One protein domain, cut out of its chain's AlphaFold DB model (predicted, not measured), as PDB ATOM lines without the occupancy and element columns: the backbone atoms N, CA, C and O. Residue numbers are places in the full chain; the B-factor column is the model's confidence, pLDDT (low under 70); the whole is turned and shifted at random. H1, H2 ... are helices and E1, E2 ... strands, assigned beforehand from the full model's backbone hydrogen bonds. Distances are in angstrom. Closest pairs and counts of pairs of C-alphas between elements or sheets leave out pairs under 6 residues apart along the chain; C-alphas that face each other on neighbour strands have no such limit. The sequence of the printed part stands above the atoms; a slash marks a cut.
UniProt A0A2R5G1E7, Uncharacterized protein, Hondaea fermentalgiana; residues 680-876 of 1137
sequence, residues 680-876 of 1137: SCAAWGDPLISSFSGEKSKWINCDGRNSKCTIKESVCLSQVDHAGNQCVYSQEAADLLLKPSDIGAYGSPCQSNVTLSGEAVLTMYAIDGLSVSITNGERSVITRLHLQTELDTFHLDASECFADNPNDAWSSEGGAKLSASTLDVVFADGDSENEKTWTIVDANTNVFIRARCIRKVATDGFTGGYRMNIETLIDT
ATOM      1  N   SER A 680     -43.099  -7.060  37.505       83.56
ATOM      2  CA  SER A 680     -42.033  -7.640  36.681       83.56
ATOM      3  C   SER A 680     -41.331  -6.602  35.804       83.56
ATOM      4  O   SER A 680     -41.946  -5.714  35.221       83.56
ATOM      5  N   CYS A 681     -40.009  -6.688  35.747       86.56
ATOM      6  CA  CYS A 681     -39.131  -5.807  34.987       86.56
ATOM      7  C   CYS A 681     -38.105  -6.660  34.247       86.56
ATOM      8  O   CYS A 681     -37.718  -7.722  34.723       86.56
ATOM      9  N   ALA A 682     -37.626  -6.225  33.089       85.44
ATOM     10  CA  ALA A 682     -36.653  -7.004  32.328       85.44
ATOM     11  C   ALA A 682     -35.745  -6.102  31.488       85.44
ATOM     12  O   ALA A 682     -36.103  -4.977  31.155       85.44
ATOM     13  N   ALA A 683     -34.548  -6.591  31.149       84.06
ATOM     14  CA  ALA A 683     -33.567  -5.890  30.321       84.06
ATOM     15  C   ALA A 683     -32.895  -6.848  29.328       84.06
ATOM     16  O   ALA A 683     -32.143  -7.741  29.721       84.06
ATOM     17  N   TRP A 684     -33.110  -6.656  28.024       74.75
ATOM     18  CA  TRP A 684     -32.589  -7.571  26.999       74.75
ATOM     19  C   TRP A 684     -32.141  -6.876  25.708       74.75
ATOM     20  O   TRP A 684     -32.633  -5.818  25.325       74.75
ATOM     21  N   GLY A 685     -31.230  -7.516  24.968       66.31
ATOM     22  CA  GLY A 685     -30.837  -7.072  23.624       66.31
ATOM     23  C   GLY A 685     -29.892  -5.860  23.610       66.31
ATOM     24  O   GLY A 685     -28.890  -5.864  24.319       66.31
ATOM     25  N   ASP A 686     -30.175  -4.871  22.744       62.88
ATOM     26  CA  ASP A 686     -29.528  -3.545  22.762       62.88
ATOM     27  C   ASP A 686     -30.313  -2.636  23.719       62.88
ATOM     28  O   ASP A 686     -31.222  -1.919  23.285       62.88
ATOM     29  N   PRO A 687     -29.994  -2.708  25.014       60.00
ATOM     30  CA  PRO A 687     -30.931  -3.061  26.060       60.00
ATOM     31  C   PRO A 687     -32.235  -2.283  25.896       60.00
ATOM     32  O   PRO A 687     -32.305  -1.069  26.108       60.00
ATOM     33  N   LEU A 688     -33.258  -3.021  25.482       71.88
ATOM     34  CA  LEU A 688     -34.635  -2.644  25.706       71.88
ATOM     35  C   LEU A 688     -34.939  -3.048  27.141       71.88
ATOM     36  O   LEU A 688     -34.744  -4.211  27.503       71.88
ATOM     37  N   ILE A 689     -35.331  -2.080  27.953       78.50
ATOM     38  CA  ILE A 689     -35.631  -2.297  29.363       78.50
ATOM     39  C   ILE A 689     -37.099  -1.973  29.564       78.50
ATOM     40  O   ILE A 689     -37.534  -0.904  29.138       78.50
ATOM     41  N   SER A 690     -37.845  -2.898  30.161       81.25
ATOM     42  CA  SER A 690     -39.252  -2.721  30.518       81.25
ATOM     43  C   SER A 690     -39.392  -2.471  32.013       81.25
ATOM     44  O   SER A 690     -38.807  -3.211  32.804       81.25
ATOM     45  N   SER A 691     -40.132  -1.433  32.395       84.44
ATOM     46  CA  SER A 691     -40.459  -1.147  33.793       84.44
ATOM     47  C   SER A 691     -41.628  -2.003  34.284       84.44
ATOM     48  O   SER A 691     -42.257  -2.715  33.501       84.44
ATOM     49  N   PHE A 692     -41.942  -1.894  35.576       80.94
ATOM     50  CA  PHE A 692     -43.109  -2.519  36.199       80.94
ATOM     51  C   PHE A 692     -44.430  -2.030  35.592       80.94
ATOM     52  O   PHE A 692     -45.374  -2.801  35.500       80.94
ATOM     53  N   SER A 693     -44.475  -0.783  35.112       76.56
ATOM     54  CA  SER A 693     -45.614  -0.219  34.378       76.56
ATOM     55  C   SER A 693     -45.656  -0.625  32.898       76.56
ATOM     56  O   SER A 693     -46.508  -0.153  32.149       76.56
ATOM     57  N   GLY A 694     -44.723  -1.466  32.434       70.00
ATOM     58  CA  GLY A 694     -44.614  -1.868  31.030       70.00
ATOM     59  C   GLY A 694     -43.962  -0.825  30.115       70.00
ATOM     60  O   GLY A 694     -43.772  -1.107  28.929       70.00
ATOM     61  N   GLU A 695     -43.563   0.345  30.627       74.62
ATOM     62  CA  GLU A 695     -42.834   1.341  29.841       74.62
ATOM     63  C   GLU A 695     -41.510   0.762  29.350       74.62
ATOM     64  O   GLU A 695     -40.714   0.214  30.116       74.62
ATOM     65  N   LYS A 696     -41.256   0.900  28.049       76.50
ATOM     66  CA  LYS A 696     -40.029   0.410  27.429       76.50
ATOM     67  C   LYS A 696     -39.123   1.576  27.079       76.50
ATOM     68  O   LYS A 696     -39.460   2.391  26.226       76.50
ATOM     69  N   SER A 697     -37.927   1.594  27.654       76.25
ATOM     70  CA  SER A 697     -36.885   2.556  27.291       76.25
ATOM     71  C   SER A 697     -35.642   1.856  26.771       76.25
ATOM     72  O   SER A 697     -35.399   0.671  27.010       76.25
ATOM     73  N   LYS A 698     -34.831   2.613  26.035       75.88
ATOM     74  CA  LYS A 698     -33.565   2.141  25.480       75.88
ATOM     75  C   LYS A 698     -32.444   3.032  25.972       75.88
ATOM     76  O   LYS A 698     -32.467   4.238  25.735       75.88
ATOM     77  N   TRP A 699     -31.409   2.425  26.541       77.19
ATOM     78  CA  TRP A 699     -30.145   3.127  26.728       77.19
ATOM     79  C   TRP A 699     -29.193   2.675  25.639       77.19
ATOM     80  O   TRP A 699     -28.653   1.586  25.756       77.19
ATOM     81  N   ILE A 700     -28.936   3.456  24.589       74.44
ATOM     82  CA  ILE A 700     -27.900   3.100  23.600       74.44
ATOM     83  C   ILE A 700     -26.738   4.080  23.715       74.44
ATOM     84  O   ILE A 700     -26.770   5.184  23.179       74.44
ATOM     85  N   ASN A 701     -25.685   3.655  24.402       78.19
ATOM     86  CA  ASN A 701     -24.479   4.437  24.593       78.19
ATOM     87  C   ASN A 701     -23.499   4.145  23.438       78.19
ATOM     88  O   ASN A 701     -23.098   2.998  23.234       78.19
ATOM     89  N   CYS A 702     -23.129   5.181  22.674       82.81
ATOM     90  CA  CYS A 702     -22.233   5.097  21.512       82.81
ATOM     91  C   CYS A 702     -22.690   4.087  20.435       82.81
ATOM     92  O   CYS A 702     -22.161   2.987  20.305       82.81
ATOM     93  N   ASP A 703     -23.655   4.480  19.607       79.62
ATOM     94  CA  ASP A 703     -24.277   3.628  18.590       79.62
ATOM     95  C   ASP A 703     -23.431   3.519  17.298       79.62
ATOM     96  O   ASP A 703     -23.019   2.437  16.862       79.62
ATOM     97  N   GLY A 704     -23.156   4.664  16.663       82.44
ATOM     98  CA  GLY A 704     -22.446   4.746  15.383       82.44
ATOM     99  C   GLY A 704     -23.237   4.346  14.119       82.44
ATOM    100  O   GLY A 704     -22.666   4.419  13.022       82.44
ATOM    101  N   ARG A 705     -24.516   3.939  14.198       82.25
ATOM    102  CA  ARG A 705     -25.371   3.658  13.020       82.25
ATOM    103  C   ARG A 705     -25.799   4.924  12.276       82.25
ATOM    104  O   ARG A 705     -26.122   5.947  12.867       82.25
ATOM    105  N   ASN A 706     -25.852   4.838  10.947       81.44
ATOM    106  CA  ASN A 706     -26.505   5.841  10.093       81.44
ATOM    107  C   ASN A 706     -27.932   5.418   9.704       81.44
ATOM    108  O   ASN A 706     -28.340   4.298   9.985       81.44
ATOM    109  N   SER A 707     -28.643   6.262   8.950       77.31
ATOM    110  CA  SER A 707     -30.018   6.022   8.468       77.31
ATOM    111  C   SER A 707     -30.223   4.784   7.571       77.31
ATOM    112  O   SER A 707     -31.324   4.546   7.093       77.31
ATOM    113  N   LYS A 708     -29.163   4.027   7.262       75.69
ATOM    114  CA  LYS A 708     -29.194   2.734   6.555       75.69
ATOM    115  C   LYS A 708     -28.777   1.567   7.453       75.69
ATOM    116  O   LYS A 708     -28.381   0.525   6.939       75.69
ATOM    117  N   CYS A 709     -28.741   1.772   8.765       69.62
ATOM    118  CA  CYS A 709     -28.459   0.740   9.766       69.62
ATOM    119  C   CYS A 709     -27.074   0.111   9.636       69.62
ATOM    120  O   CYS A 709     -26.833  -1.018  10.045       69.62
ATOM    121  N   THR A 710     -26.138   0.874   9.070       78.00
ATOM    122  CA  THR A 710     -24.731   0.488   8.966       78.00
ATOM    123  C   THR A 710     -23.905   1.345   9.905       78.00
ATOM    124  O   THR A 710     -24.049   2.573   9.920       78.00
ATOM    125  N   ILE A 711     -23.034   0.696  10.671       79.75
ATOM    126  CA  ILE A 711     -22.161   1.365  11.631       79.75
ATOM    127  C   ILE A 711     -21.020   2.031  10.862       79.75
ATOM    128  O   ILE A 711     -20.400   1.418   9.989       79.75
ATOM    129  N   LYS A 712     -20.775   3.313  11.135       86.75
ATOM    130  CA  LYS A 712     -19.704   4.091  10.508       86.75
ATOM    131  C   LYS A 712     -18.843   4.749  11.566       86.75
ATOM    132  O   LYS A 712     -19.356   5.476  12.408       86.75
ATOM    133  N   GLU A 713     -17.531   4.604  11.418       90.62
ATOM    134  CA  GLU A 713     -16.533   5.274  12.256       90.62
ATOM    135  C   GLU A 713     -16.802   6.779  12.380       90.62
ATOM    136  O   GLU A 713     -16.833   7.315  13.479       90.62
ATOM    137  N   SER A 714     -17.116   7.464  11.278       90.31
ATOM    138  CA  SER A 714     -17.393   8.906  11.309       90.31
ATOM    139  C   SER A 714     -18.637   9.291  12.116       90.31
ATOM    140  O   SER A 714     -18.695  10.400  12.628       90.31
ATOM    141  N   VAL A 715     -19.647   8.414  12.175       89.19
ATOM    142  CA  VAL A 715     -20.864   8.644  12.973       89.19
ATOM    143  C   VAL A 715     -20.564   8.338  14.434       89.19
ATOM    144  O   VAL A 715     -20.898   9.140  15.297       89.19
ATOM    145  N   CYS A 716     -19.845   7.244  14.697       90.12
ATOM    146  CA  CYS A 716     -19.380   6.897  16.033       90.12
ATOM    147  C   CYS A 716     -18.586   8.039  16.676       90.12
ATOM    148  O   CYS A 716     -18.953   8.543  17.728       90.12
ATOM    149  N   LEU A 717     -17.557   8.531  15.987       92.75
ATOM    150  CA  LEU A 717     -16.711   9.614  16.482       92.75
ATOM    151  C   LEU A 717     -17.453  10.958  16.597       92.75
ATOM    152  O   LEU A 717     -16.901  11.900  17.148       92.75
ATOM    153  N   SER A 718     -18.666  11.098  16.058       90.88
ATOM    154  CA  SER A 718     -19.471  12.316  16.236       90.88
ATOM    155  C   SER A 718     -20.363  12.285  17.478       90.88
ATOM    156  O   SER A 718     -20.941  13.313  17.819       90.88
ATOM    157  N   GLN A 719     -20.472  11.130  18.135       90.81
ATOM    158  CA  GLN A 719     -21.282  10.930  19.331       90.81
ATOM    159  C   GLN A 719     -20.439  11.108  20.595       90.81
ATOM    160  O   GLN A 719     -19.214  10.931  20.588       90.81
ATOM    161  N   VAL A 720     -21.124  11.442  21.684       91.25
ATOM    162  CA  VAL A 720     -20.577  11.430  23.039       91.25
ATOM    163  C   VAL A 720     -21.241  10.347  23.888       91.25
ATOM    164  O   VAL A 720     -22.398   9.991  23.656       91.25
ATOM    165  N   ASP A 721     -20.487   9.809  24.841       89.81
ATOM    166  CA  ASP A 721     -20.938   8.812  25.807       89.81
ATOM    167  C   ASP A 721     -21.668   9.439  27.007       89.81
ATOM    168  O   ASP A 721     -21.839  10.655  27.081       89.81
ATOM    169  N   HIS A 722     -22.110   8.607  27.954       87.81
ATOM    170  CA  HIS A 722     -22.863   9.024  29.147       87.81
ATOM    171  C   HIS A 722     -22.175  10.111  29.996       87.81
ATOM    172  O   HIS A 722     -22.867  10.865  30.678       87.81
ATOM    173  N   ALA A 723     -20.846  10.246  29.936       89.50
ATOM    174  CA  ALA A 723     -20.096  11.285  30.649       89.50
ATOM    175  C   ALA A 723     -19.762  12.507  29.769       89.50
ATOM    176  O   ALA A 723     -19.068  13.426  30.211       89.50
ATOM    177  N   GLY A 724     -20.232  12.534  28.519       89.06
ATOM    178  CA  GLY A 724     -20.003  13.617  27.563       89.06
ATOM    179  C   GLY A 724     -18.657  13.531  26.836       89.06
ATOM    180  O   GLY A 724     -18.269  14.485  26.156       89.06
ATOM    181  N   ASN A 725     -17.932  12.412  26.952       92.75
ATOM    182  CA  ASN A 725     -16.681  12.196  26.230       92.75
ATOM    183  C   ASN A 725     -16.944  11.579  24.856       92.75
ATOM    184  O   ASN A 725     -17.914  10.865  24.642       92.75
ATOM    185  N   GLN A 726     -16.055  11.836  23.902       93.38
ATOM    186  CA  GLN A 726     -16.195  11.316  22.543       93.38
ATOM    187  C   GLN A 726     -16.103   9.781  22.516       93.38
ATOM    188  O   GLN A 726     -15.159   9.204  23.067       93.38
ATOM    189  N   CYS A 727     -17.044   9.137  21.824       91.56
ATOM    190  CA  CYS A 727     -17.033   7.692  21.605       91.56
ATOM    191  C   CYS A 727     -15.789   7.240  20.816       91.56
ATOM    192  O   CYS A 727     -15.211   8.001  20.032       91.56
ATOM    193  N   VAL A 728     -15.390   5.978  20.987       92.19
ATOM    194  CA  VAL A 728     -14.215   5.368  20.346       92.19
ATOM    195  C   VAL A 728     -14.655   4.271  19.381       92.19
ATOM    196  O   VAL A 728     -15.551   3.488  19.678       92.19
ATOM    197  N   TYR A 729     -14.006   4.199  18.216       90.50
ATOM    198  CA  TYR A 729     -14.254   3.153  17.228       90.50
ATOM    199  C   TYR A 729     -13.187   2.048  17.301       90.50
ATOM    200  O   TYR A 729     -12.004   2.298  17.058       90.50
ATOM    201  N   SER A 730     -13.602   0.819  17.607       87.38
ATOM    202  CA  SER A 730     -12.761  -0.379  17.667       87.38
ATOM    203  C   SER A 730     -12.773  -1.131  16.335       87.38
ATOM    204  O   SER A 730     -13.745  -1.798  15.969       87.38
ATOM    205  N   GLN A 731     -11.655  -1.066  15.606       84.50
ATOM    206  CA  GLN A 731     -11.498  -1.817  14.357       84.50
ATOM    207  C   GLN A 731     -11.512  -3.337  14.593       84.50
ATOM    208  O   GLN A 731     -12.030  -4.079  13.766       84.50
ATOM    209  N   GLU A 732     -10.997  -3.799  15.732       79.94
ATOM    210  CA  GLU A 732     -10.992  -5.219  16.095       79.94
ATOM    211  C   GLU A 732     -12.419  -5.761  16.279       79.94
ATOM    212  O   GLU A 732     -12.760  -6.805  15.722       79.94
ATOM    213  N   ALA A 733     -13.291  -5.015  16.968       75.75
ATOM    214  CA  ALA A 733     -14.706  -5.363  17.098       75.75
ATOM    215  C   ALA A 733     -15.430  -5.344  15.737       75.75
ATOM    216  O   ALA A 733     -16.245  -6.224  15.446       75.75
ATOM    217  N   ALA A 734     -15.088  -4.390  14.860       78.44
ATOM    218  CA  ALA A 734     -15.638  -4.322  13.504       78.44
ATOM    219  C   ALA A 734     -15.266  -5.563  12.674       78.44
ATOM    220  O   ALA A 734     -16.114  -6.125  11.976       78.44
ATOM    221  N   ASP A 735     -14.021  -6.027  12.783       77.62
ATOM    222  CA  ASP A 735     -13.539  -7.220  12.087       77.62
ATOM    223  C   ASP A 735     -14.206  -8.505  12.627       77.62
ATOM    224  O   ASP A 735     -14.483  -9.438  11.866       77.62
ATOM    225  N   LEU A 736     -14.529  -8.552  13.927       70.50
ATOM    226  CA  LEU A 736     -15.231  -9.673  14.567       70.50
ATOM    227  C   LEU A 736     -16.712  -9.771  14.173       70.50
ATOM    228  O   LEU A 736     -17.241 -10.887  14.092       70.50
ATOM    229  N   LEU A 737     -17.379  -8.650  13.884       68.44
ATOM    230  CA  LEU A 737     -18.754  -8.625  13.362       68.44
ATOM    231  C   LEU A 737     -18.867  -9.223  11.953       68.44
ATOM    232  O   LEU A 737     -19.895  -9.806  11.615       68.44
ATOM    233  N   LEU A 738     -17.804  -9.147  11.147       70.81
ATOM    234  CA  LEU A 738     -17.771  -9.723   9.796       70.81
ATOM    235  C   LEU A 738     -17.635 -11.256   9.789       70.81
ATOM    236  O   LEU A 738     -17.781 -11.880   8.736       70.81
ATOM    237  N   LYS A 739     -17.364 -11.880  10.945       70.38
ATOM    238  CA  LYS A 739     -17.290 -13.340  11.079       70.38
ATOM    239  C   LYS A 739     -18.682 -13.953  11.313       70.38
ATOM    240  O   LYS A 739     -19.309 -13.607  12.324       70.38
ATOM    241  N   PRO A 740     -19.134 -14.900  10.463       55.00
ATOM    242  CA  PRO A 740     -20.414 -15.590  10.630       55.00
ATOM    243  C   PRO A 740     -20.478 -16.369  11.950       55.00
ATOM    244  O   PRO A 740     -19.558 -17.127  12.274       55.00
ATOM    245  N   SER A 741     -21.573 -16.199  12.689       58.44
ATOM    246  CA  SER A 741     -21.914 -16.978  13.881       58.44
ATOM    247  C   SER A 741     -23.427 -17.076  14.014       58.44
ATOM    248  O   SER A 741     -24.155 -16.191  13.557       58.44
ATOM    249  N   ASP A 742     -23.867 -18.130  14.687       46.59
ATOM    250  CA  ASP A 742     -25.269 -18.398  14.978       46.59
ATOM    251  C   ASP A 742     -25.819 -17.471  16.071       46.59
ATOM    252  O   ASP A 742     -27.023 -17.440  16.280       46.59
ATOM    253  N   ILE A 743     -24.980 -16.652  16.723       51.25
ATOM    254  CA  ILE A 743     -25.373 -15.690  17.761       51.25
ATOM    255  C   ILE A 743     -24.705 -14.331  17.487       51.25
ATOM    256  O   ILE A 743     -23.483 -14.222  17.353       51.25
ATOM    257  N   GLY A 744     -25.510 -13.267  17.400       52.97
ATOM    258  CA  GLY A 744     -25.030 -11.887  17.286       52.97
ATOM    259  C   GLY A 744     -24.662 -11.334  18.659       52.97
ATOM    260  O   GLY A 744     -25.460 -10.625  19.253       52.97
ATOM    261  N   ALA A 745     -23.499 -11.714  19.188       48.66
ATOM    262  CA  ALA A 745     -23.112 -11.370  20.560       48.66
ATOM    263  C   ALA A 745     -22.178 -10.146  20.689       48.66
ATOM    264  O   ALA A 745     -21.725  -9.843  21.782       48.66
ATOM    265  N   TYR A 746     -21.874  -9.458  19.581       54.88
ATOM    266  CA  TYR A 746     -21.169  -8.169  19.601       54.88
ATOM    267  C   TYR A 746     -22.167  -7.051  19.322       54.88
ATOM    268  O   TYR A 746     -22.932  -7.146  18.356       54.88
ATOM    269  N   GLY A 747     -22.135  -6.003  20.144       58.84
ATOM    270  CA  GLY A 747     -23.044  -4.866  20.035       58.84
ATOM    271  C   GLY A 747     -22.688  -3.972  18.847       58.84
ATOM    272  O   GLY A 747     -23.400  -3.935  17.837       58.84
ATOM    273  N   SER A 748     -21.569  -3.250  18.955       70.88
ATOM    274  CA  SER A 748     -21.093  -2.270  17.969       70.88
ATOM    275  C   SER A 748     -19.569  -2.094  18.070       70.88
ATOM    276  O   SER A 748     -19.026  -2.164  19.167       70.88
ATOM    277  N   PRO A 749     -18.849  -1.808  16.964       80.50
ATOM    278  CA  PRO A 749     -17.487  -1.295  17.040       80.50
ATOM    279  C   PRO A 749     -17.431   0.128  17.604       80.50
ATOM    280  O   PRO A 749     -16.342   0.615  17.872       80.50
ATOM    281  N   CYS A 750     -18.567   0.811  17.759       86.12
ATOM    282  CA  CYS A 750     -18.640   2.054  18.504       86.12
ATOM    283  C   CYS A 750     -18.810   1.765  19.998       86.12
ATOM    284  O   CYS A 750     -19.713   1.030  20.389       86.12
ATOM    285  N   GLN A 751     -17.920   2.316  20.819       86.94
ATOM    286  CA  GLN A 751     -17.834   2.035  22.250       86.94
ATOM    287  C   GLN A 751     -17.642   3.334  23.037       86.94
ATOM    288  O   GLN A 751     -17.062   4.301  22.532       86.94
ATOM    289  N   SER A 752     -18.089   3.356  24.291       87.06
ATOM    290  CA  SER A 752     -17.773   4.444  25.221       87.06
ATOM    291  C   SER A 752     -16.295   4.454  25.579       87.06
ATOM    292  O   SER A 752     -15.634   3.413  25.600       87.06
ATOM    293  N   ASN A 753     -15.764   5.627  25.919       88.38
ATOM    294  CA  ASN A 753     -14.384   5.725  26.368       88.38
ATOM    295  C   ASN A 753     -14.298   5.445  27.872       88.38
ATOM    296  O   ASN A 753     -14.068   6.351  28.669       88.38
ATOM    297  N   VAL A 754     -14.464   4.178  28.262       84.75
ATOM    298  CA  VAL A 754     -14.539   3.745  29.674       84.75
ATOM    299  C   VAL A 754     -13.334   4.222  30.502       84.75
ATOM    300  O   VAL A 754     -13.462   4.502  31.688       84.75
ATOM    301  N   THR A 755     -12.160   4.403  29.881       86.75
ATOM    302  CA  THR A 755     -10.962   4.931  30.565       86.75
ATOM    303  C   THR A 755     -11.117   6.387  31.022       86.75
ATOM    304  O   THR A 755     -10.502   6.778  32.013       86.75
ATOM    305  N   LEU A 756     -11.889   7.201  30.297       87.19
ATOM    306  CA  LEU A 756     -12.154   8.603  30.637       87.19
ATOM    307  C   LEU A 756     -13.481   8.788  31.373       87.19
ATOM    308  O   LEU A 756     -13.565   9.637  32.256       87.19
ATOM    309  N   SER A 757     -14.494   8.015  30.992       86.12
ATOM    310  CA  SER A 757     -15.885   8.209  31.412       86.12
ATOM    311  C   SER A 757     -16.288   7.350  32.607       86.12
ATOM    312  O   SER A 757     -17.219   7.712  33.313       86.12
ATOM    313  N   GLY A 758     -15.573   6.251  32.861       87.56
ATOM    314  CA  GLY A 758     -16.045   5.192  33.749       87.56
ATOM    315  C   GLY A 758     -16.996   4.221  33.042       87.56
ATOM    316  O   GLY A 758     -17.243   4.326  31.835       87.56
ATOM    317  N   GLU A 759     -17.466   3.222  33.789       87.00
ATOM    318  CA  GLU A 759     -18.476   2.268  33.322       87.00
ATOM    319  C   GLU A 759     -19.860   2.930  33.285       87.00
ATOM    320  O   GLU A 759     -20.212   3.697  34.179       87.00
ATOM    321  N   ALA A 760     -20.657   2.612  32.263       87.38
ATOM    322  CA  ALA A 760     -22.041   3.059  32.180       87.38
ATOM    323  C   ALA A 760     -22.914   2.128  33.029       87.38
ATOM    324  O   ALA A 760     -23.261   1.037  32.577       87.38
ATOM    325  N   VAL A 761     -23.227   2.531  34.260       89.50
ATOM    326  CA  VAL A 761     -24.016   1.725  35.203       89.50
ATOM    327  C   VAL A 761     -25.450   2.241  35.252       89.50
ATOM    328  O   VAL A 761     -25.664   3.432  35.464       89.50
ATOM    329  N   LEU A 762     -26.422   1.347  35.060       89.81
ATOM    330  CA  LEU A 762     -27.844   1.625  35.254       89.81
ATOM    331  C   LEU A 762     -28.319   0.936  36.525       89.81
ATOM    332  O   LEU A 762     -28.199  -0.283  36.637       89.81
ATOM    333  N   THR A 763     -28.940   1.687  37.430       92.94
ATOM    334  CA  THR A 763     -29.731   1.097  38.512       92.94
ATOM    335  C   THR A 763     -31.066   0.632  37.945       92.94
ATOM    336  O   THR A 763     -31.937   1.446  37.628       92.94
ATOM    337  N   MET A 764     -31.210  -0.684  37.775       92.31
ATOM    338  CA  MET A 764     -32.462  -1.278  37.315       92.31
ATOM    339  C   MET A 764     -33.509  -1.183  38.415       92.31
ATOM    340  O   MET A 764     -34.581  -0.634  38.183       92.31
ATOM    341  N   TYR A 765     -33.170  -1.660  39.608       95.12
ATOM    342  CA  TYR A 765     -34.089  -1.707  40.732       95.12
ATOM    343  C   TYR A 765     -33.338  -1.551  42.048       95.12
ATOM    344  O   TYR A 765     -32.283  -2.151  42.209       95.12
ATOM    345  N   ALA A 766     -33.846  -0.753  42.980       94.56
ATOM    346  CA  ALA A 766     -33.256  -0.624  44.306       94.56
ATOM    347  C   ALA A 766     -34.319  -0.361  45.372       94.56
ATOM    348  O   ALA A 766     -35.163   0.517  45.201       94.56
ATOM    349  N   ILE A 767     -34.217  -1.094  46.474       94.50
ATOM    350  CA  ILE A 767     -35.049  -1.030  47.679       94.50
ATOM    351  C   ILE A 767     -34.147  -1.070  48.915       94.50
ATOM    352  O   ILE A 767     -32.926  -1.211  48.801       94.50
ATOM    353  N   ASP A 768     -34.732  -0.930  50.105       91.00
ATOM    354  CA  ASP A 768     -33.970  -1.178  51.328       91.00
ATOM    355  C   ASP A 768     -33.524  -2.651  51.366       91.00
ATOM    356  O   ASP A 768     -34.296  -3.552  51.047       91.00
ATOM    357  N   GLY A 769     -32.251  -2.891  51.672       88.25
ATOM    358  CA  GLY A 769     -31.656  -4.233  51.713       88.25
ATOM    359  C   GLY A 769     -31.185  -4.842  50.379       88.25
ATOM    360  O   GLY A 769     -30.267  -5.666  50.419       88.25
ATOM    361  N   LEU A 770     -31.704  -4.417  49.214       93.75
ATOM    362  CA  LEU A 770     -31.306  -4.943  47.892       93.75
ATOM    363  C   LEU A 770     -31.237  -3.860  46.798       93.75
ATOM    364  O   LEU A 770     -32.176  -3.099  46.581       93.75
ATOM    365  N   SER A 771     -30.151  -3.849  46.022       95.25
ATOM    366  CA  SER A 771     -30.019  -3.045  44.800       95.25
ATOM    367  C   SER A 771     -29.441  -3.859  43.643       95.25
ATOM    368  O   SER A 771     -28.402  -4.510  43.760       95.25
ATOM    369  N   VAL A 772     -30.126  -3.791  42.506       95.38
ATOM    370  CA  VAL A 772     -29.822  -4.461  41.244       95.38
ATOM    371  C   VAL A 772     -29.417  -3.410  40.219       95.38
ATOM    372  O   VAL A 772     -30.216  -2.575  39.785       95.38
ATOM    373  N   SER A 773     -28.156  -3.452  39.799       94.19
ATOM    374  CA  SER A 773     -27.619  -2.558  38.771       94.19
ATOM    375  C   SER A 773     -26.926  -3.345  37.663       94.19
ATOM    376  O   SER A 773     -26.406  -4.433  37.889       94.19
ATOM    377  N   ILE A 774     -26.892  -2.800  36.451       92.38
ATOM    378  CA  ILE A 774     -26.242  -3.425  35.293       92.38
ATOM    379  C   ILE A 774     -25.180  -2.501  34.702       92.38
ATOM    380  O   ILE A 774     -25.399  -1.296  34.583       92.38
ATOM    381  N   THR A 775     -24.032  -3.057  34.303       90.00
ATOM    382  CA  THR A 775     -23.054  -2.330  33.479       90.00
ATOM    383  C   THR A 775     -23.344  -2.574  32.007       90.00
ATOM    384  O   THR A 775     -23.311  -3.711  31.525       90.00
ATOM    385  N   ASN A 776     -23.524  -1.473  31.288       83.25
ATOM    386  CA  ASN A 776     -23.678  -1.434  29.848       83.25
ATOM    387  C   ASN A 776     -22.317  -1.286  29.159       83.25
ATOM    388  O   ASN A 776     -21.562  -0.339  29.392       83.25
ATOM    389  N   GLY A 777     -22.023  -2.238  28.281       76.00
ATOM    390  CA  GLY A 777     -20.870  -2.237  27.398       76.00
ATOM    391  C   GLY A 777     -21.159  -1.579  26.047       76.00
ATOM    392  O   GLY A 777     -21.913  -0.617  25.911       76.00
ATOM    393  N   GLU A 778     -20.522  -2.103  25.008       71.56
ATOM    394  CA  GLU A 778     -20.696  -1.654  23.624       71.56
ATOM    395  C   GLU A 778     -22.141  -1.818  23.127       71.56
ATOM    396  O   GLU A 778     -22.746  -2.872  23.323       71.56
ATOM    397  N   ARG A 779     -22.710  -0.782  22.484       68.62
ATOM    398  CA  ARG A 779     -24.147  -0.733  22.114       68.62
ATOM    399  C   ARG A 779     -25.066  -1.086  23.293       68.62
ATOM    400  O   ARG A 779     -26.152  -1.623  23.103       68.62
ATOM    401  N   SER A 780     -24.584  -0.806  24.500       70.81
ATOM    402  CA  SER A 780     -25.239  -1.094  25.765       70.81
ATOM    403  C   SER A 780     -25.577  -2.566  26.026       70.81
ATOM    404  O   SER A 780     -26.440  -2.873  26.837       70.81
ATOM    405  N   VAL A 781     -24.861  -3.497  25.390       79.25
ATOM    406  CA  VAL A 781     -24.905  -4.909  25.784       79.25
ATOM    407  C   VAL A 781     -24.587  -5.029  27.276       79.25
ATOM    408  O   VAL A 781     -23.586  -4.473  27.726       79.25
ATOM    409  N   ILE A 782     -25.393  -5.775  28.033       86.81
ATOM    410  CA  ILE A 782     -25.145  -5.970  29.464       86.81
ATOM    411  C   ILE A 782     -23.918  -6.865  29.628       86.81
ATOM    412  O   ILE A 782     -23.899  -8.012  29.168       86.81
ATOM    413  N   THR A 783     -22.877  -6.332  30.263       87.69
ATOM    414  CA  THR A 783     -21.611  -7.047  30.483       87.69
ATOM    415  C   THR A 783     -21.436  -7.517  31.918       87.69
ATOM    416  O   THR A 783     -20.680  -8.461  32.137       87.69
ATOM    417  N   ARG A 784     -22.126  -6.885  32.874       92.00
ATOM    418  CA  ARG A 784     -22.053  -7.212  34.301       92.00
ATOM    419  C   ARG A 784     -23.385  -6.936  34.991       92.00
ATOM    420  O   ARG A 784     -23.989  -5.896  34.732       92.00
ATOM    421  N   LEU A 785     -23.782  -7.835  35.882       94.25
ATOM    422  CA  LEU A 785     -24.852  -7.648  36.862       94.25
ATOM    423  C   LEU A 785     -24.229  -7.387  38.239       94.25
ATOM    424  O   LEU A 785     -23.339  -8.127  38.655       94.25
ATOM    425  N   HIS A 786     -24.709  -6.351  38.923       94.56
ATOM    426  CA  HIS A 786     -24.331  -5.960  40.279       94.56
ATOM    427  C   HIS A 786     -25.525  -6.198  41.201       94.56
ATOM    428  O   HIS A 786     -26.594  -5.632  40.972       94.56
ATOM    429  N   LEU A 787     -25.330  -7.009  42.236       93.50
ATOM    430  CA  LEU A 787     -26.301  -7.258  43.297       93.50
ATOM    431  C   LEU A 787     -25.714  -6.777  44.617       93.50
ATOM    432  O   LEU A 787     -24.854  -7.435  45.203       93.50
ATOM    433  N   GLN A 788     -26.158  -5.616  45.071       93.38
ATOM    434  CA  GLN A 788     -25.797  -5.084  46.372       93.38
ATOM    435  C   GLN A 788     -26.835  -5.537  47.395       93.38
ATOM    436  O   GLN A 788     -27.997  -5.160  47.289       93.38
ATOM    437  N   THR A 789     -26.407  -6.321  48.382       89.94
ATOM    438  CA  THR A 789     -27.221  -6.695  49.545       89.94
ATOM    439  C   THR A 789     -26.707  -5.983  50.797       89.94
ATOM    440  O   THR A 789     -25.695  -5.279  50.755       89.94
ATOM    441  N   GLU A 790     -27.349  -6.186  51.949       85.31
ATOM    442  CA  GLU A 790     -26.828  -5.689  53.233       85.31
ATOM    443  C   GLU A 790     -25.425  -6.223  53.584       85.31
ATOM    444  O   GLU A 790     -24.701  -5.608  54.373       85.31
ATOM    445  N   LEU A 791     -25.033  -7.378  53.027       85.19
ATOM    446  CA  LEU A 791     -23.767  -8.032  53.355       85.19
ATOM    447  C   LEU A 791     -22.603  -7.565  52.477       85.19
ATOM    448  O   LEU A 791     -21.515  -7.314  52.999       85.19
ATOM    449  N   ASP A 792     -22.797  -7.529  51.158       90.31
ATOM    450  CA  ASP A 792     -21.749  -7.216  50.181       90.31
ATOM    451  C   ASP A 792     -22.360  -6.833  48.821       90.31
ATOM    452  O   ASP A 792     -23.557  -7.006  48.584       90.31
ATOM    453  N   THR A 793     -21.515  -6.361  47.907       91.56
ATOM    454  CA  THR A 793     -21.847  -6.199  46.490       91.56
ATOM    455  C   THR A 793     -21.273  -7.373  45.708       91.56
ATOM    456  O   THR A 793     -20.051  -7.536  45.627       91.56
ATOM    457  N   PHE A 794     -22.157  -8.182  45.130       92.56
ATOM    458  CA  PHE A 794     -21.824  -9.317  44.277       92.56
ATOM    459  C   PHE A 794     -21.882  -8.927  42.799       92.56
ATOM    460  O   PHE A 794     -22.787  -8.220  42.362       92.56
ATOM    461  N   HIS A 795     -20.934  -9.438  42.020       92.81
ATOM    462  CA  HIS A 795     -20.785  -9.163  40.595       92.81
ATOM    463  C   HIS A 795     -20.838 -10.460  39.801       92.81
ATOM    464  O   HIS A 795     -20.054 -11.372  40.076       92.81
ATOM    465  N   LEU A 796     -21.700 -10.515  38.788       92.75
ATOM    466  CA  LEU A 796     -21.714 -11.569  37.772       92.75
ATOM    467  C   LEU A 796     -21.286 -10.969  36.433       92.75
ATOM    468  O   LEU A 796     -22.025 -10.200  35.814       92.75
ATOM    469  N   ASP A 797     -20.090 -11.327  35.976       91.88
ATOM    470  CA  ASP A 797     -19.575 -10.918  34.670       91.88
ATOM    471  C   ASP A 797     -20.068 -11.867  33.569       91.88
ATOM    472  O   ASP A 797     -19.980 -13.090  33.691       91.88
ATOM    473  N   ALA A 798     -20.505 -11.322  32.430       88.50
ATOM    474  CA  ALA A 798     -21.028 -12.116  31.310       88.50
ATOM    475  C   ALA A 798     -20.027 -13.172  30.797       88.50
ATOM    476  O   ALA A 798     -20.419 -14.236  30.308       88.50
ATOM    477  N   SER A 799     -18.722 -12.894  30.901       86.94
ATOM    478  CA  SER A 799     -17.661 -13.848  30.562       86.94
ATOM    479  C   SER A 799     -17.459 -14.941  31.606       86.94
ATOM    480  O   SER A 799     -17.063 -16.051  31.250       86.94
ATOM    481  N   GLU A 800     -17.715 -14.633  32.876       89.50
ATOM    482  CA  GLU A 800     -17.530 -15.548  34.005       89.50
ATOM    483  C   GLU A 800     -18.765 -16.431  34.232       89.50
ATOM    484  O   GLU A 800     -18.619 -17.544  34.732       89.50
ATOM    485  N   CYS A 801     -19.941 -16.033  33.723       87.25
ATOM    486  CA  CYS A 801     -21.166 -16.843  33.730       87.25
ATOM    487  C   CYS A 801     -20.982 -18.286  33.241       87.25
ATOM    488  O   CYS A 801     -21.773 -19.159  33.581       87.25
ATOM    489  N   PHE A 802     -19.990 -18.540  32.385       86.94
ATOM    490  CA  PHE A 802     -19.727 -19.853  31.798       86.94
ATOM    491  C   PHE A 802     -18.777 -20.722  32.627       86.94
ATOM    492  O   PHE A 802     -18.337 -21.758  32.131       86.94
ATOM    493  N   ALA A 803     -18.463 -20.332  33.866       84.62
ATOM    494  CA  ALA A 803     -17.681 -21.149  34.783       84.62
ATOM    495  C   ALA A 803     -18.335 -22.525  35.019       84.62
ATOM    496  O   ALA A 803     -19.562 -22.676  34.986       84.62
ATOM    497  N   ASP A 804     -17.503 -23.541  35.254       78.75
ATOM    498  CA  ASP A 804     -17.957 -24.912  35.530       78.75
ATOM    499  C   ASP A 804     -18.573 -25.048  36.933       78.75
ATOM    500  O   ASP A 804     -19.384 -25.936  37.181       78.75
ATOM    501  N   ASN A 805     -18.177 -24.171  37.858       78.88
ATOM    502  CA  ASN A 805     -18.671 -24.112  39.227       78.88
ATOM    503  C   ASN A 805     -19.381 -22.768  39.437       78.88
ATOM    504  O   ASN A 805     -18.754 -21.730  39.212       78.88
ATOM    505  N   PRO A 806     -20.646 -22.763  39.891       72.69
ATOM    506  CA  PRO A 806     -21.430 -21.541  39.975       72.69
ATOM    507  C   PRO A 806     -20.820 -20.479  40.889       72.69
ATOM    508  O   PRO A 806     -20.867 -19.301  40.565       72.69
ATOM    509  N   ASN A 807     -20.162 -20.880  41.978       77.19
ATOM    510  CA  ASN A 807     -19.522 -19.930  42.896       77.19
ATOM    511  C   ASN A 807     -18.329 -19.191  42.277       77.19
ATOM    512  O   ASN A 807     -17.948 -18.140  42.779       77.19
ATOM    513  N   ASP A 808     -17.723 -19.749  41.227       82.81
ATOM    514  CA  ASP A 808     -16.562 -19.151  40.564       82.81
ATOM    515  C   ASP A 808     -16.978 -18.120  39.498       82.81
ATOM    516  O   ASP A 808     -16.117 -17.415  38.981       82.81
ATOM    517  N   ALA A 809     -18.274 -18.037  39.164       86.25
ATOM    518  CA  ALA A 809     -18.818 -17.028  38.250       86.25
ATOM    519  C   ALA A 809     -19.094 -15.680  38.935       86.25
ATOM    520  O   ALA A 809     -19.310 -14.680  38.253       86.25
ATOM    521  N   TRP A 810     -19.125 -15.673  40.270       88.88
ATOM    522  CA  TRP A 810     -19.442 -14.504  41.077       88.88
ATOM    523  C   TRP A 810     -18.197 -13.988  41.790       88.88
ATOM    524  O   TRP A 810     -17.441 -14.750  42.399       88.88
ATOM    525  N   SER A 811     -18.018 -12.672  41.775       90.12
ATOM    526  CA  SER A 811     -17.031 -11.980  42.605       90.12
ATOM    527  C   SER A 811     -17.722 -11.034  43.586       90.12
ATOM    528  O   SER A 811     -18.902 -10.732  43.431       90.12
ATOM    529  N   SER A 812     -17.022 -10.601  44.635       89.56
ATOM    530  CA  SER A 812     -17.565  -9.687  45.646       89.56
ATOM    531  C   SER A 812     -16.550  -8.618  46.041       89.56
ATOM    532  O   SER A 812     -15.340  -8.877  46.053       89.56
ATOM    533  N   GLU A 813     -17.019  -7.406  46.351       88.62
ATOM    534  CA  GLU A 813     -16.138  -6.280  46.707       88.62
ATOM    535  C   GLU A 813     -15.516  -6.435  48.101       88.62
ATOM    536  O   GLU A 813     -14.323  -6.178  48.290       88.62
ATOM    537  N   GLY A 814     -16.307  -6.885  49.075       82.62
ATOM    538  CA  GLY A 814     -15.902  -7.162  50.452       82.62
ATOM    539  C   GLY A 814     -15.270  -8.542  50.653       82.62
ATOM    540  O   GLY A 814     -14.715  -8.819  51.723       82.62
ATOM    541  N   GLY A 815     -15.291  -9.401  49.629       83.00
ATOM    542  CA  GLY A 815     -14.763 -10.763  49.682       83.00
ATOM    543  C   GLY A 815     -15.699 -11.762  50.369       83.00
ATOM    544  O   GLY A 815     -15.252 -12.864  50.716       83.00
ATOM    545  N   ALA A 816     -16.973 -11.405  50.585       82.62
ATOM    546  CA  ALA A 816     -17.988 -12.347  51.033       82.62
ATOM    547  C   ALA A 816     -18.161 -13.468  49.998       82.62
ATOM    548  O   ALA A 816     -18.050 -13.256  48.790       82.62
ATOM    549  N   LYS A 817     -18.413 -14.688  50.474       78.31
ATOM    550  CA  LYS A 817     -18.755 -15.806  49.592       78.31
ATOM    551  C   LYS A 817     -20.260 -15.883  49.447       78.31
ATOM    552  O   LYS A 817     -20.967 -15.742  50.440       78.31
ATOM    553  N   LEU A 818     -20.707 -16.181  48.235       78.06
ATOM    554  CA  LEU A 818     -22.106 -16.453  47.960       78.06
ATOM    555  C   LEU A 818     -22.548 -17.698  48.753       78.06
ATOM    556  O   LEU A 818     -21.824 -18.696  48.818       78.06
ATOM    557  N   SER A 819     -23.686 -17.605  49.437       71.25
ATOM    558  CA  SER A 819     -24.255 -18.693  50.237       71.25
ATOM    559  C   SER A 819     -25.775 -18.600  50.228       71.25
ATOM    560  O   SER A 819     -26.300 -17.489  50.209       71.25
ATOM    561  N   ALA A 820     -26.456 -19.746  50.313       61.78
ATOM    562  CA  ALA A 820     -27.920 -19.830  50.276       61.78
ATOM    563  C   ALA A 820     -28.620 -19.026  51.389       61.78
ATOM    564  O   ALA A 820     -29.775 -18.667  51.251       61.78
ATOM    565  N   SER A 821     -27.922 -18.685  52.480       61.50
ATOM    566  CA  SER A 821     -28.450 -17.801  53.531       61.50
ATOM    567  C   SER A 821     -28.425 -16.308  53.171       61.50
ATOM    568  O   SER A 821     -28.702 -15.478  54.029       61.50
ATOM    569  N   THR A 822     -27.979 -15.945  51.969       67.25
ATOM    570  CA  THR A 822     -27.847 -14.551  51.513       67.25
ATOM    571  C   THR A 822     -28.513 -14.351  50.164       67.25
ATOM    572  O   THR A 822     -29.286 -13.424  50.010       67.25
ATOM    573  N   LEU A 823     -28.193 -15.210  49.199       78.19
ATOM    574  CA  LEU A 823     -28.829 -15.273  47.888       78.19
ATOM    575  C   LEU A 823     -28.912 -16.754  47.535       78.19
ATOM    576  O   LEU A 823     -27.875 -17.431  47.530       78.19
ATOM    577  N   ASP A 824     -30.108 -17.259  47.256       79.25
ATOM    578  CA  ASP A 824     -30.238 -18.578  46.651       79.25
ATOM    579  C   ASP A 824     -29.985 -18.448  45.150       79.25
ATOM    580  O   ASP A 824     -30.607 -17.632  44.471       79.25
ATOM    581  N   VAL A 825     -28.999 -19.186  44.640       81.38
ATOM    582  CA  VAL A 825     -28.548 -19.064  43.252       81.38
ATOM    583  C   VAL A 825     -28.462 -20.438  42.618       81.38
ATOM    584  O   VAL A 825     -27.610 -21.262  42.966       81.38
ATOM    585  N   VAL A 826     -29.309 -20.644  41.617       80.38
ATOM    586  CA  VAL A 826     -29.375 -21.853  40.802       80.38
ATOM    587  C   VAL A 826     -28.948 -21.505  39.380       80.38
ATOM    588  O   VAL A 826     -29.229 -20.418  38.880       80.38
ATOM    589  N   PHE A 827     -28.244 -22.414  38.708       79.38
ATOM    590  CA  PHE A 827     -27.932 -22.255  37.290       79.38
ATOM    591  C   PHE A 827     -28.298 -23.515  36.510       79.38
ATOM    592  O   PHE A 827     -28.162 -24.632  37.012       79.38
ATOM    593  N   ALA A 828     -28.709 -23.320  35.263       78.38
ATOM    594  CA  ALA A 828     -29.004 -24.381  34.314       78.38
ATOM    595  C   ALA A 828     -28.329 -24.086  32.969       78.38
ATOM    596  O   ALA A 828     -28.141 -22.926  32.580       78.38
ATOM    597  N   ASP A 829     -27.951 -25.144  32.250       76.00
ATOM    598  CA  ASP A 829     -27.577 -25.008  30.843       76.00
ATOM    599  C   ASP A 829     -28.835 -24.635  30.042       76.00
ATOM    600  O   ASP A 829     -29.905 -25.204  30.260       76.00
ATOM    601  N   GLY A 830     -28.718 -23.657  29.140       60.94
ATOM    602  CA  GLY A 830     -29.838 -23.250  28.290       60.94
ATOM    603  C   GLY A 830     -30.115 -24.241  27.151       60.94
ATOM    604  O   GLY A 830     -29.471 -25.283  27.018       60.94
ATOM    605  N   ASP A 831     -31.016 -23.865  26.242       54.84
ATOM    606  CA  ASP A 831     -31.383 -24.667  25.059       54.84
ATOM    607  C   ASP A 831     -30.225 -24.904  24.067       54.84
ATOM    608  O   ASP A 831     -30.362 -25.659  23.096       54.84
ATOM    609  N   SER A 832     -29.094 -24.217  24.253       60.31
ATOM    610  CA  SER A 832     -27.895 -24.338  23.430       60.31
ATOM    611  C   SER A 832     -26.626 -24.368  24.291       60.31
ATOM    612  O   SER A 832     -26.548 -23.714  25.324       60.31
ATOM    613  N   GLU A 833     -25.571 -25.056  23.829       65.62
ATOM    614  CA  GLU A 833     -24.255 -25.154  24.512       65.62
ATOM    615  C   GLU A 833     -23.529 -23.792  24.702       65.62
ATOM    616  O   GLU A 833     -22.395 -23.720  25.194       65.62
ATOM    617  N   ASN A 834     -24.153 -22.697  24.262       76.69
ATOM    618  CA  ASN A 834     -23.638 -21.331  24.300       76.69
ATOM    619  C   ASN A 834     -24.485 -20.396  25.171       76.69
ATOM    620  O   ASN A 834     -24.262 -19.182  25.141       76.69
ATOM    621  N   GLU A 835     -25.416 -20.958  25.940       79.75
ATOM    622  CA  GLU A 835     -26.324 -20.253  26.837       79.75
ATOM    623  C   GLU A 835     -26.263 -20.862  28.238       79.75
ATOM    624  O   GLU A 835     -26.226 -22.082  28.396       79.75
ATOM    625  N   LYS A 836     -26.262 -20.002  29.255       85.38
ATOM    626  CA  LYS A 836     -26.471 -20.396  30.651       85.38
ATOM    627  C   LYS A 836     -27.493 -19.475  31.292       85.38
ATOM    628  O   LYS A 836     -27.418 -18.261  31.098       85.38
ATOM    629  N   THR A 837     -28.397 -20.053  32.067       85.19
ATOM    630  CA  THR A 837     -29.434 -19.326  32.796       85.19
ATOM    631  C   THR A 837     -29.128 -19.380  34.282       85.19
ATOM    632  O   THR A 837     -28.782 -20.437  34.805       85.19
ATOM    633  N   TRP A 838     -29.240 -18.234  34.937       87.69
ATOM    634  CA  TRP A 838     -29.033 -18.026  36.360       87.69
ATOM    635  C   TRP A 838     -30.340 -17.554  36.975       87.69
ATOM    636  O   TRP A 838     -30.912 -16.575  36.504       87.69
ATOM    637  N   THR A 839     -30.775 -18.241  38.018       85.94
ATOM    638  CA  THR A 839     -31.934 -17.897  38.834       85.94
ATOM    639  C   THR A 839     -31.420 -17.480  40.201       85.94
ATOM    640  O   THR A 839     -30.645 -18.217  40.810       85.94
ATOM    641  N   ILE A 840     -31.789 -16.286  40.645       87.81
ATOM    642  CA  ILE A 840     -31.325 -15.671  41.887       87.81
ATOM    643  C   ILE A 840     -32.553 -15.284  42.710       87.81
ATOM    644  O   ILE A 840     -33.426 -14.591  42.194       87.81
ATOM    645  N   VAL A 841     -32.599 -15.692  43.975       85.06
ATOM    646  CA  VAL A 841     -33.669 -15.350  44.921       85.06
ATOM    647  C   VAL A 841     -33.051 -14.714  46.162       85.06
ATOM    648  O   VAL A 841     -32.158 -15.297  46.784       85.06
ATOM    649  N   ASP A 842     -33.506 -13.515  46.522       86.00
ATOM    650  CA  ASP A 842     -33.192 -12.899  47.813       86.00
ATOM    651  C   ASP A 842     -34.345 -13.125  48.791       86.00
ATOM    652  O   ASP A 842     -35.388 -12.480  48.707       86.00
ATOM    653  N   ALA A 843     -34.134 -14.034  49.743       74.44
ATOM    654  CA  ALA A 843     -35.143 -14.407  50.726       74.44
ATOM    655  C   ALA A 843     -35.510 -13.282  51.710       74.44
ATOM    656  O   ALA A 843     -36.517 -13.393  52.397       74.44
ATOM    657  N   ASN A 844     -34.706 -12.213  51.818       81.19
ATOM    658  CA  ASN A 844     -35.008 -11.110  52.740       81.19
ATOM    659  C   ASN A 844     -35.949 -10.071  52.129       81.19
ATOM    660  O   ASN A 844     -36.687  -9.410  52.854       81.19
ATOM    661  N   THR A 845     -35.876  -9.891  50.811       83.81
ATOM    662  CA  THR A 845     -36.642  -8.870  50.086       83.81
ATOM    663  C   THR A 845     -37.695  -9.460  49.157       83.81
ATOM    664  O   THR A 845     -38.431  -8.714  48.517       83.81
ATOM    665  N   ASN A 846     -37.782 -10.789  49.081       81.06
ATOM    666  CA  ASN A 846     -38.722 -11.512  48.234       81.06
ATOM    667  C   ASN A 846     -38.599 -11.138  46.740       81.06
ATOM    668  O   ASN A 846     -39.589 -11.119  46.002       81.06
ATOM    669  N   VAL A 847     -37.372 -10.831  46.294       86.31
ATOM    670  CA  VAL A 847     -37.056 -10.480  44.902       86.31
ATOM    671  C   VAL A 847     -36.431 -11.671  44.181       86.31
ATOM    672  O   VAL A 847     -35.453 -12.267  44.640       86.31
ATOM    673  N   PHE A 848     -36.973 -11.977  43.004       87.75
ATOM    674  CA  PHE A 848     -36.520 -13.032  42.103       87.75
ATOM    675  C   PHE A 848     -35.906 -12.423  40.837       87.75
ATOM    676  O   PHE A 848     -36.457 -11.494  40.253       87.75
ATOM    677  N   ILE A 849     -34.764 -12.937  40.379       89.62
ATOM    678  CA  ILE A 849     -34.061 -12.446  39.187       89.62
ATOM    679  C   ILE A 849     -33.637 -13.627  38.320       89.62
ATOM    680  O   ILE A 849     -32.939 -14.532  38.780       89.62
ATOM    681  N   ARG A 850     -33.958 -13.564  37.026       87.69
ATOM    682  CA  ARG A 850     -33.449 -14.486  36.011       87.69
ATOM    683  C   ARG A 850     -32.511 -13.778  35.046       87.69
ATOM    684  O   ARG A 850     -32.920 -12.906  34.282       87.69
ATOM    685  N   ALA A 851     -31.252 -14.203  35.018       89.44
ATOM    686  CA  ALA A 851     -30.245 -13.702  34.092       89.44
ATOM    687  C   ALA A 851     -29.809 -14.788  33.098       89.44
ATOM    688  O   ALA A 851     -29.384 -15.875  33.485       89.44
ATOM    689  N   ARG A 852     -29.845 -14.488  31.796       86.94
ATOM    690  CA  ARG A 852     -29.343 -15.373  30.736       86.94
ATOM    691  C   ARG A 852     -28.041 -14.842  30.162       86.94
ATOM    692  O   ARG A 852     -28.009 -13.782  29.538       86.94
ATOM    693  N   CYS A 853     -26.971 -15.614  30.299       86.94
ATOM    694  CA  CYS A 853     -25.678 -15.313  29.696       86.94
ATOM    695  C   CYS A 853     -25.515 -16.054  28.368       86.94
ATOM    696  O   CYS A 853     -25.860 -17.228  28.237       86.94
ATOM    697  N   ILE A 854     -24.962 -15.366  27.371       83.12
ATOM    698  CA  ILE A 854     -24.844 -15.847  25.993       83.12
ATOM    699  C   ILE A 854     -23.437 -15.532  25.472       83.12
ATOM    700  O   ILE A 854     -22.927 -14.430  25.681       83.12
ATOM    701  N   ARG A 855     -22.810 -16.472  24.753       80.56
ATOM    702  CA  ARG A 855     -21.493 -16.272  24.113       80.56
ATOM    703  C   ARG A 855     -21.522 -16.514  22.606       80.56
ATOM    704  O   ARG A 855     -22.210 -17.411  22.123       80.56
ATOM    705  N   LYS A 856     -20.720 -15.765  21.840       74.25
ATOM    706  CA  LYS A 856     -20.475 -16.052  20.417       74.25
ATOM    707  C   LYS A 856     -19.527 -17.234  20.284       74.25
ATOM    708  O   LYS A 856     -18.398 -17.190  20.775       74.25
ATOM    709  N   VAL A 857     -19.938 -18.219  19.490       71.75
ATOM    710  CA  VAL A 857     -19.037 -19.216  18.908       71.75
ATOM    711  C   VAL A 857     -19.075 -19.052  17.393       71.75
ATOM    712  O   VAL A 857     -20.111 -19.224  16.749       71.75
ATOM    713  N   ALA A 858     -17.967 -18.598  16.813       65.94
ATOM    714  CA  ALA A 858     -17.849 -18.427  15.371       65.94
ATOM    715  C   ALA A 858     -17.469 -19.750  14.695       65.94
ATOM    716  O   ALA A 858     -16.872 -20.640  15.300       65.94
ATOM    717  N   THR A 859     -17.773 -19.859  13.402       68.19
ATOM    718  CA  THR A 859     -17.508 -21.074  12.606       68.19
ATOM    719  C   THR A 859     -16.020 -21.443  12.496       68.19
ATOM    720  O   THR A 859     -15.694 -22.581  12.162       68.19
ATOM    721  N   ASP A 860     -15.107 -20.513  12.798       71.69
ATOM    722  CA  ASP A 860     -13.657 -20.733  12.875       71.69
ATOM    723  C   ASP A 860     -13.173 -21.214  14.261       71.69
ATOM    724  O   ASP A 860     -11.969 -21.369  14.467       71.69
ATOM    725  N   GLY A 861     -14.093 -21.471  15.199       70.75
ATOM    726  CA  GLY A 861     -13.806 -21.928  16.561       70.75
ATOM    727  C   GLY A 861     -13.505 -20.805  17.557       70.75
ATOM    728  O   GLY A 861     -13.180 -21.087  18.710       70.75
ATOM    729  N   PHE A 862     -13.598 -19.534  17.151       75.56
ATOM    730  CA  PHE A 862     -13.468 -18.415  18.082       75.56
ATOM    731  C   PHE A 862     -14.633 -18.400  19.081       75.56
ATOM    732  O   PHE A 862     -15.792 -18.384  18.669       75.56
ATOM    733  N   THR A 863     -14.312 -18.354  20.378       73.88
ATOM    734  CA  THR A 863     -15.269 -18.173  21.482       73.88
ATOM    735  C   THR A 863     -15.015 -16.818  22.142       73.88
ATOM    736  O   THR A 863     -13.883 -16.535  22.535       73.88
ATOM    737  N   GLY A 864     -16.036 -15.968  22.234       72.00
ATOM    738  CA  GLY A 864     -15.941 -14.618  22.803       72.00
ATOM    739  C   GLY A 864     -17.245 -13.843  22.618       72.00
ATOM    740  O   GLY A 864     -18.252 -14.457  22.299       72.00
ATOM    741  N   GLY A 865     -17.245 -12.514  22.774       72.56
ATOM    742  CA  GLY A 865     -18.471 -11.705  22.655       72.56
ATOM    743  C   GLY A 865     -19.521 -12.166  23.662       72.56
ATOM    744  O   GLY A 865     -20.472 -12.853  23.300       72.56
ATOM    745  N   TYR A 866     -19.267 -11.906  24.938       81.94
ATOM    746  CA  TYR A 866     -20.153 -12.318  26.017       81.94
ATOM    747  C   TYR A 866     -21.198 -11.236  26.250       81.94
ATOM    748  O   TYR A 866     -20.861 -10.054  26.283       81.94
ATOM    749  N   ARG A 867     -22.448 -11.651  26.423       82.75
ATOM    750  CA  ARG A 867     -23.550 -10.769  26.795       82.75
ATOM    751  C   ARG A 867     -24.415 -11.415  27.854       82.75
ATOM    752  O   ARG A 867     -24.489 -12.641  27.930       82.75
ATOM    753  N   MET A 868     -25.111 -10.580  28.596       87.88
ATOM    754  CA  MET A 868     -26.142 -10.976  29.534       87.88
ATOM    755  C   MET A 868     -27.469 -10.328  29.128       87.88
ATOM    756  O   MET A 868     -27.484  -9.249  28.541       87.88
ATOM    757  N   ASN A 869     -28.572 -11.004  29.412       86.88
ATOM    758  CA  ASN A 869     -29.903 -10.417  29.471       86.88
ATOM    759  C   ASN A 869     -30.444 -10.665  30.880       86.88
ATOM    760  O   ASN A 869     -30.230 -11.749  31.421       86.88
ATOM    761  N   ILE A 870     -31.159  -9.701  31.440       89.31
ATOM    762  CA  ILE A 870     -32.029  -9.916  32.595       89.31
ATOM    763  C   ILE A 870     -33.399 -10.253  32.015       89.31
ATOM    764  O   ILE A 870     -34.087  -9.376  31.497       89.31
ATOM    765  N   GLU A 871     -33.731 -11.542  31.975       81.62
ATOM    766  CA  GLU A 871     -34.967 -12.030  31.352       81.62
ATOM    767  C   GLU A 871     -36.188 -11.631  32.164       81.62
ATOM    768  O   GLU A 871     -37.196 -11.253  31.576       81.62
ATOM    769  N   THR A 872     -36.059 -11.674  33.491       83.62
ATOM    770  CA  THR A 872     -37.055 -11.156  34.418       83.62
ATOM    771  C   THR A 872     -36.408 -10.738  35.738       83.62
ATOM    772  O   THR A 872     -35.386 -11.290  36.157       83.62
ATOM    773  N   LEU A 873     -37.008  -9.748  36.378       89.88
ATOM    774  CA  LEU A 873     -36.839  -9.337  37.759       89.88
ATOM    775  C   LEU A 873     -38.253  -9.183  38.304       89.88
ATOM    776  O   LEU A 873     -38.999  -8.334  37.820       89.88
ATOM    777  N   ILE A 874     -38.605 -10.006  39.282       86.12
ATOM    778  CA  ILE A 874     -39.925 -10.064  39.897       86.12
ATOM    779  C   ILE A 874     -39.795  -9.579  41.338       86.12
ATOM    780  O   ILE A 874     -39.023 -10.140  42.115       86.12
ATOM    781  N   ASP A 875     -40.555  -8.546  41.684       87.56
ATOM    782  CA  ASP A 875     -40.831  -8.175  43.069       87.56
ATOM    783  C   ASP A 875     -42.209  -8.719  43.442       87.56
ATOM    784  O   ASP A 875     -43.211  -8.351  42.828       87.56
ATOM    785  N   THR A 876     -42.243  -9.620  44.416       79.62
ATOM    786  CA  THR A 876     -43.480 -10.276  44.868       79.62
ATOM    787  C   THR A 876     -44.300  -9.406  45.821       79.62
ATOM    788  O   THR A 876     -45.395  -9.798  46.193       79.62
TER     789      THR A 876
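What this domain is: This is residues 680 to 876 of the 1137 residues of an uncharacterized protein of Hondaea fermentalgiana (UniProt A0A2R5G1E7). Two twisted sheets lie face to face as a sandwich, with E3 E2 E1 E12 E11 E10 E9 on one side and E4 E5 E6 E7 E8 on the other. Beyond one end of it lie mostly loops, residues 699 to 753, with the short helices H1 and H2; H3 leads from them back to E4. Along the 197 printed residues come E1 to E3, H1 to H3, then E4 to E12; both sheets are antiparallel in the orders given. The class is mostly strand, though under half of the residues are in named elements. The whole is compact, with a radius of gyration of the C-alphas of 17.1 A and spans of 50 by 38 by 33 A.

How they stand to each other: E1, residues 680 to 684, E2, 688 to 690, and E3, 696 to 698, form a meander, each strand the antiparallel neighbour of the one before; N 684 and O 688 are 3.0 A apart and N 697 and O 689 2.9 A, within hydrogen-bond range. H1, residues 713 to 716, H2, 731 to 737, and H3, 754 to 757, touch no helix and are on neither sheet, H2 only just, with 4 pairs of C-alphas within 10 A of the larger. Every O i to N i+4 pair is within range in H2; H1 and H3 are too short for one. E4, residues 760 to 767, E5, 770 to 776, E6, 782 to 789, E7, 793 to 797, and E8, 810 to 812, form a second meander, with N 762 and O 774 2.9 A apart, N 773 and O 786 2.9 A, N 787 and O 794 2.8 A, and N 795 and O 811 2.8 A. E9, residues 824 to 829, E10, 835 to 842, E11, 847 to 857, and E12, 863 to 875, form a third, with N 826 and O 839 2.9 A apart, N 840 and O 849 2.8 A, and N 852 and O 869 2.8 A. E12 and E1 are antiparallel neighbours at 167 degrees, with N 681 and O 873 2.8 A apart. Across the sandwich, the closest C-alphas of E6 and E12, those of Ile 782 and Met 868, are 5.1 A apart.

Where its parts are: E1 begins at C-alpha 680, (-42.033, -7.640, 36.681). E4, 20.6 A long, bends by 54 degrees at residue 764. E10 is 23.3 A long, E11 32.8 A and E12 34.9 A, ending at C-alpha 875, (-40.831, -8.175, 43.069).

The domain as a whole: The C-alphas of Lys 708 and Ser 821, the two farthest apart, are 51.3 A from each other. The printed part has no cut. The links E3 to H1, H1 to H2, H2 to H3, E7 to E8 and E8 to E9 are long. The mean pLDDT of the printed part is 81.3; 23 residues are under 70, among them 740 to 747.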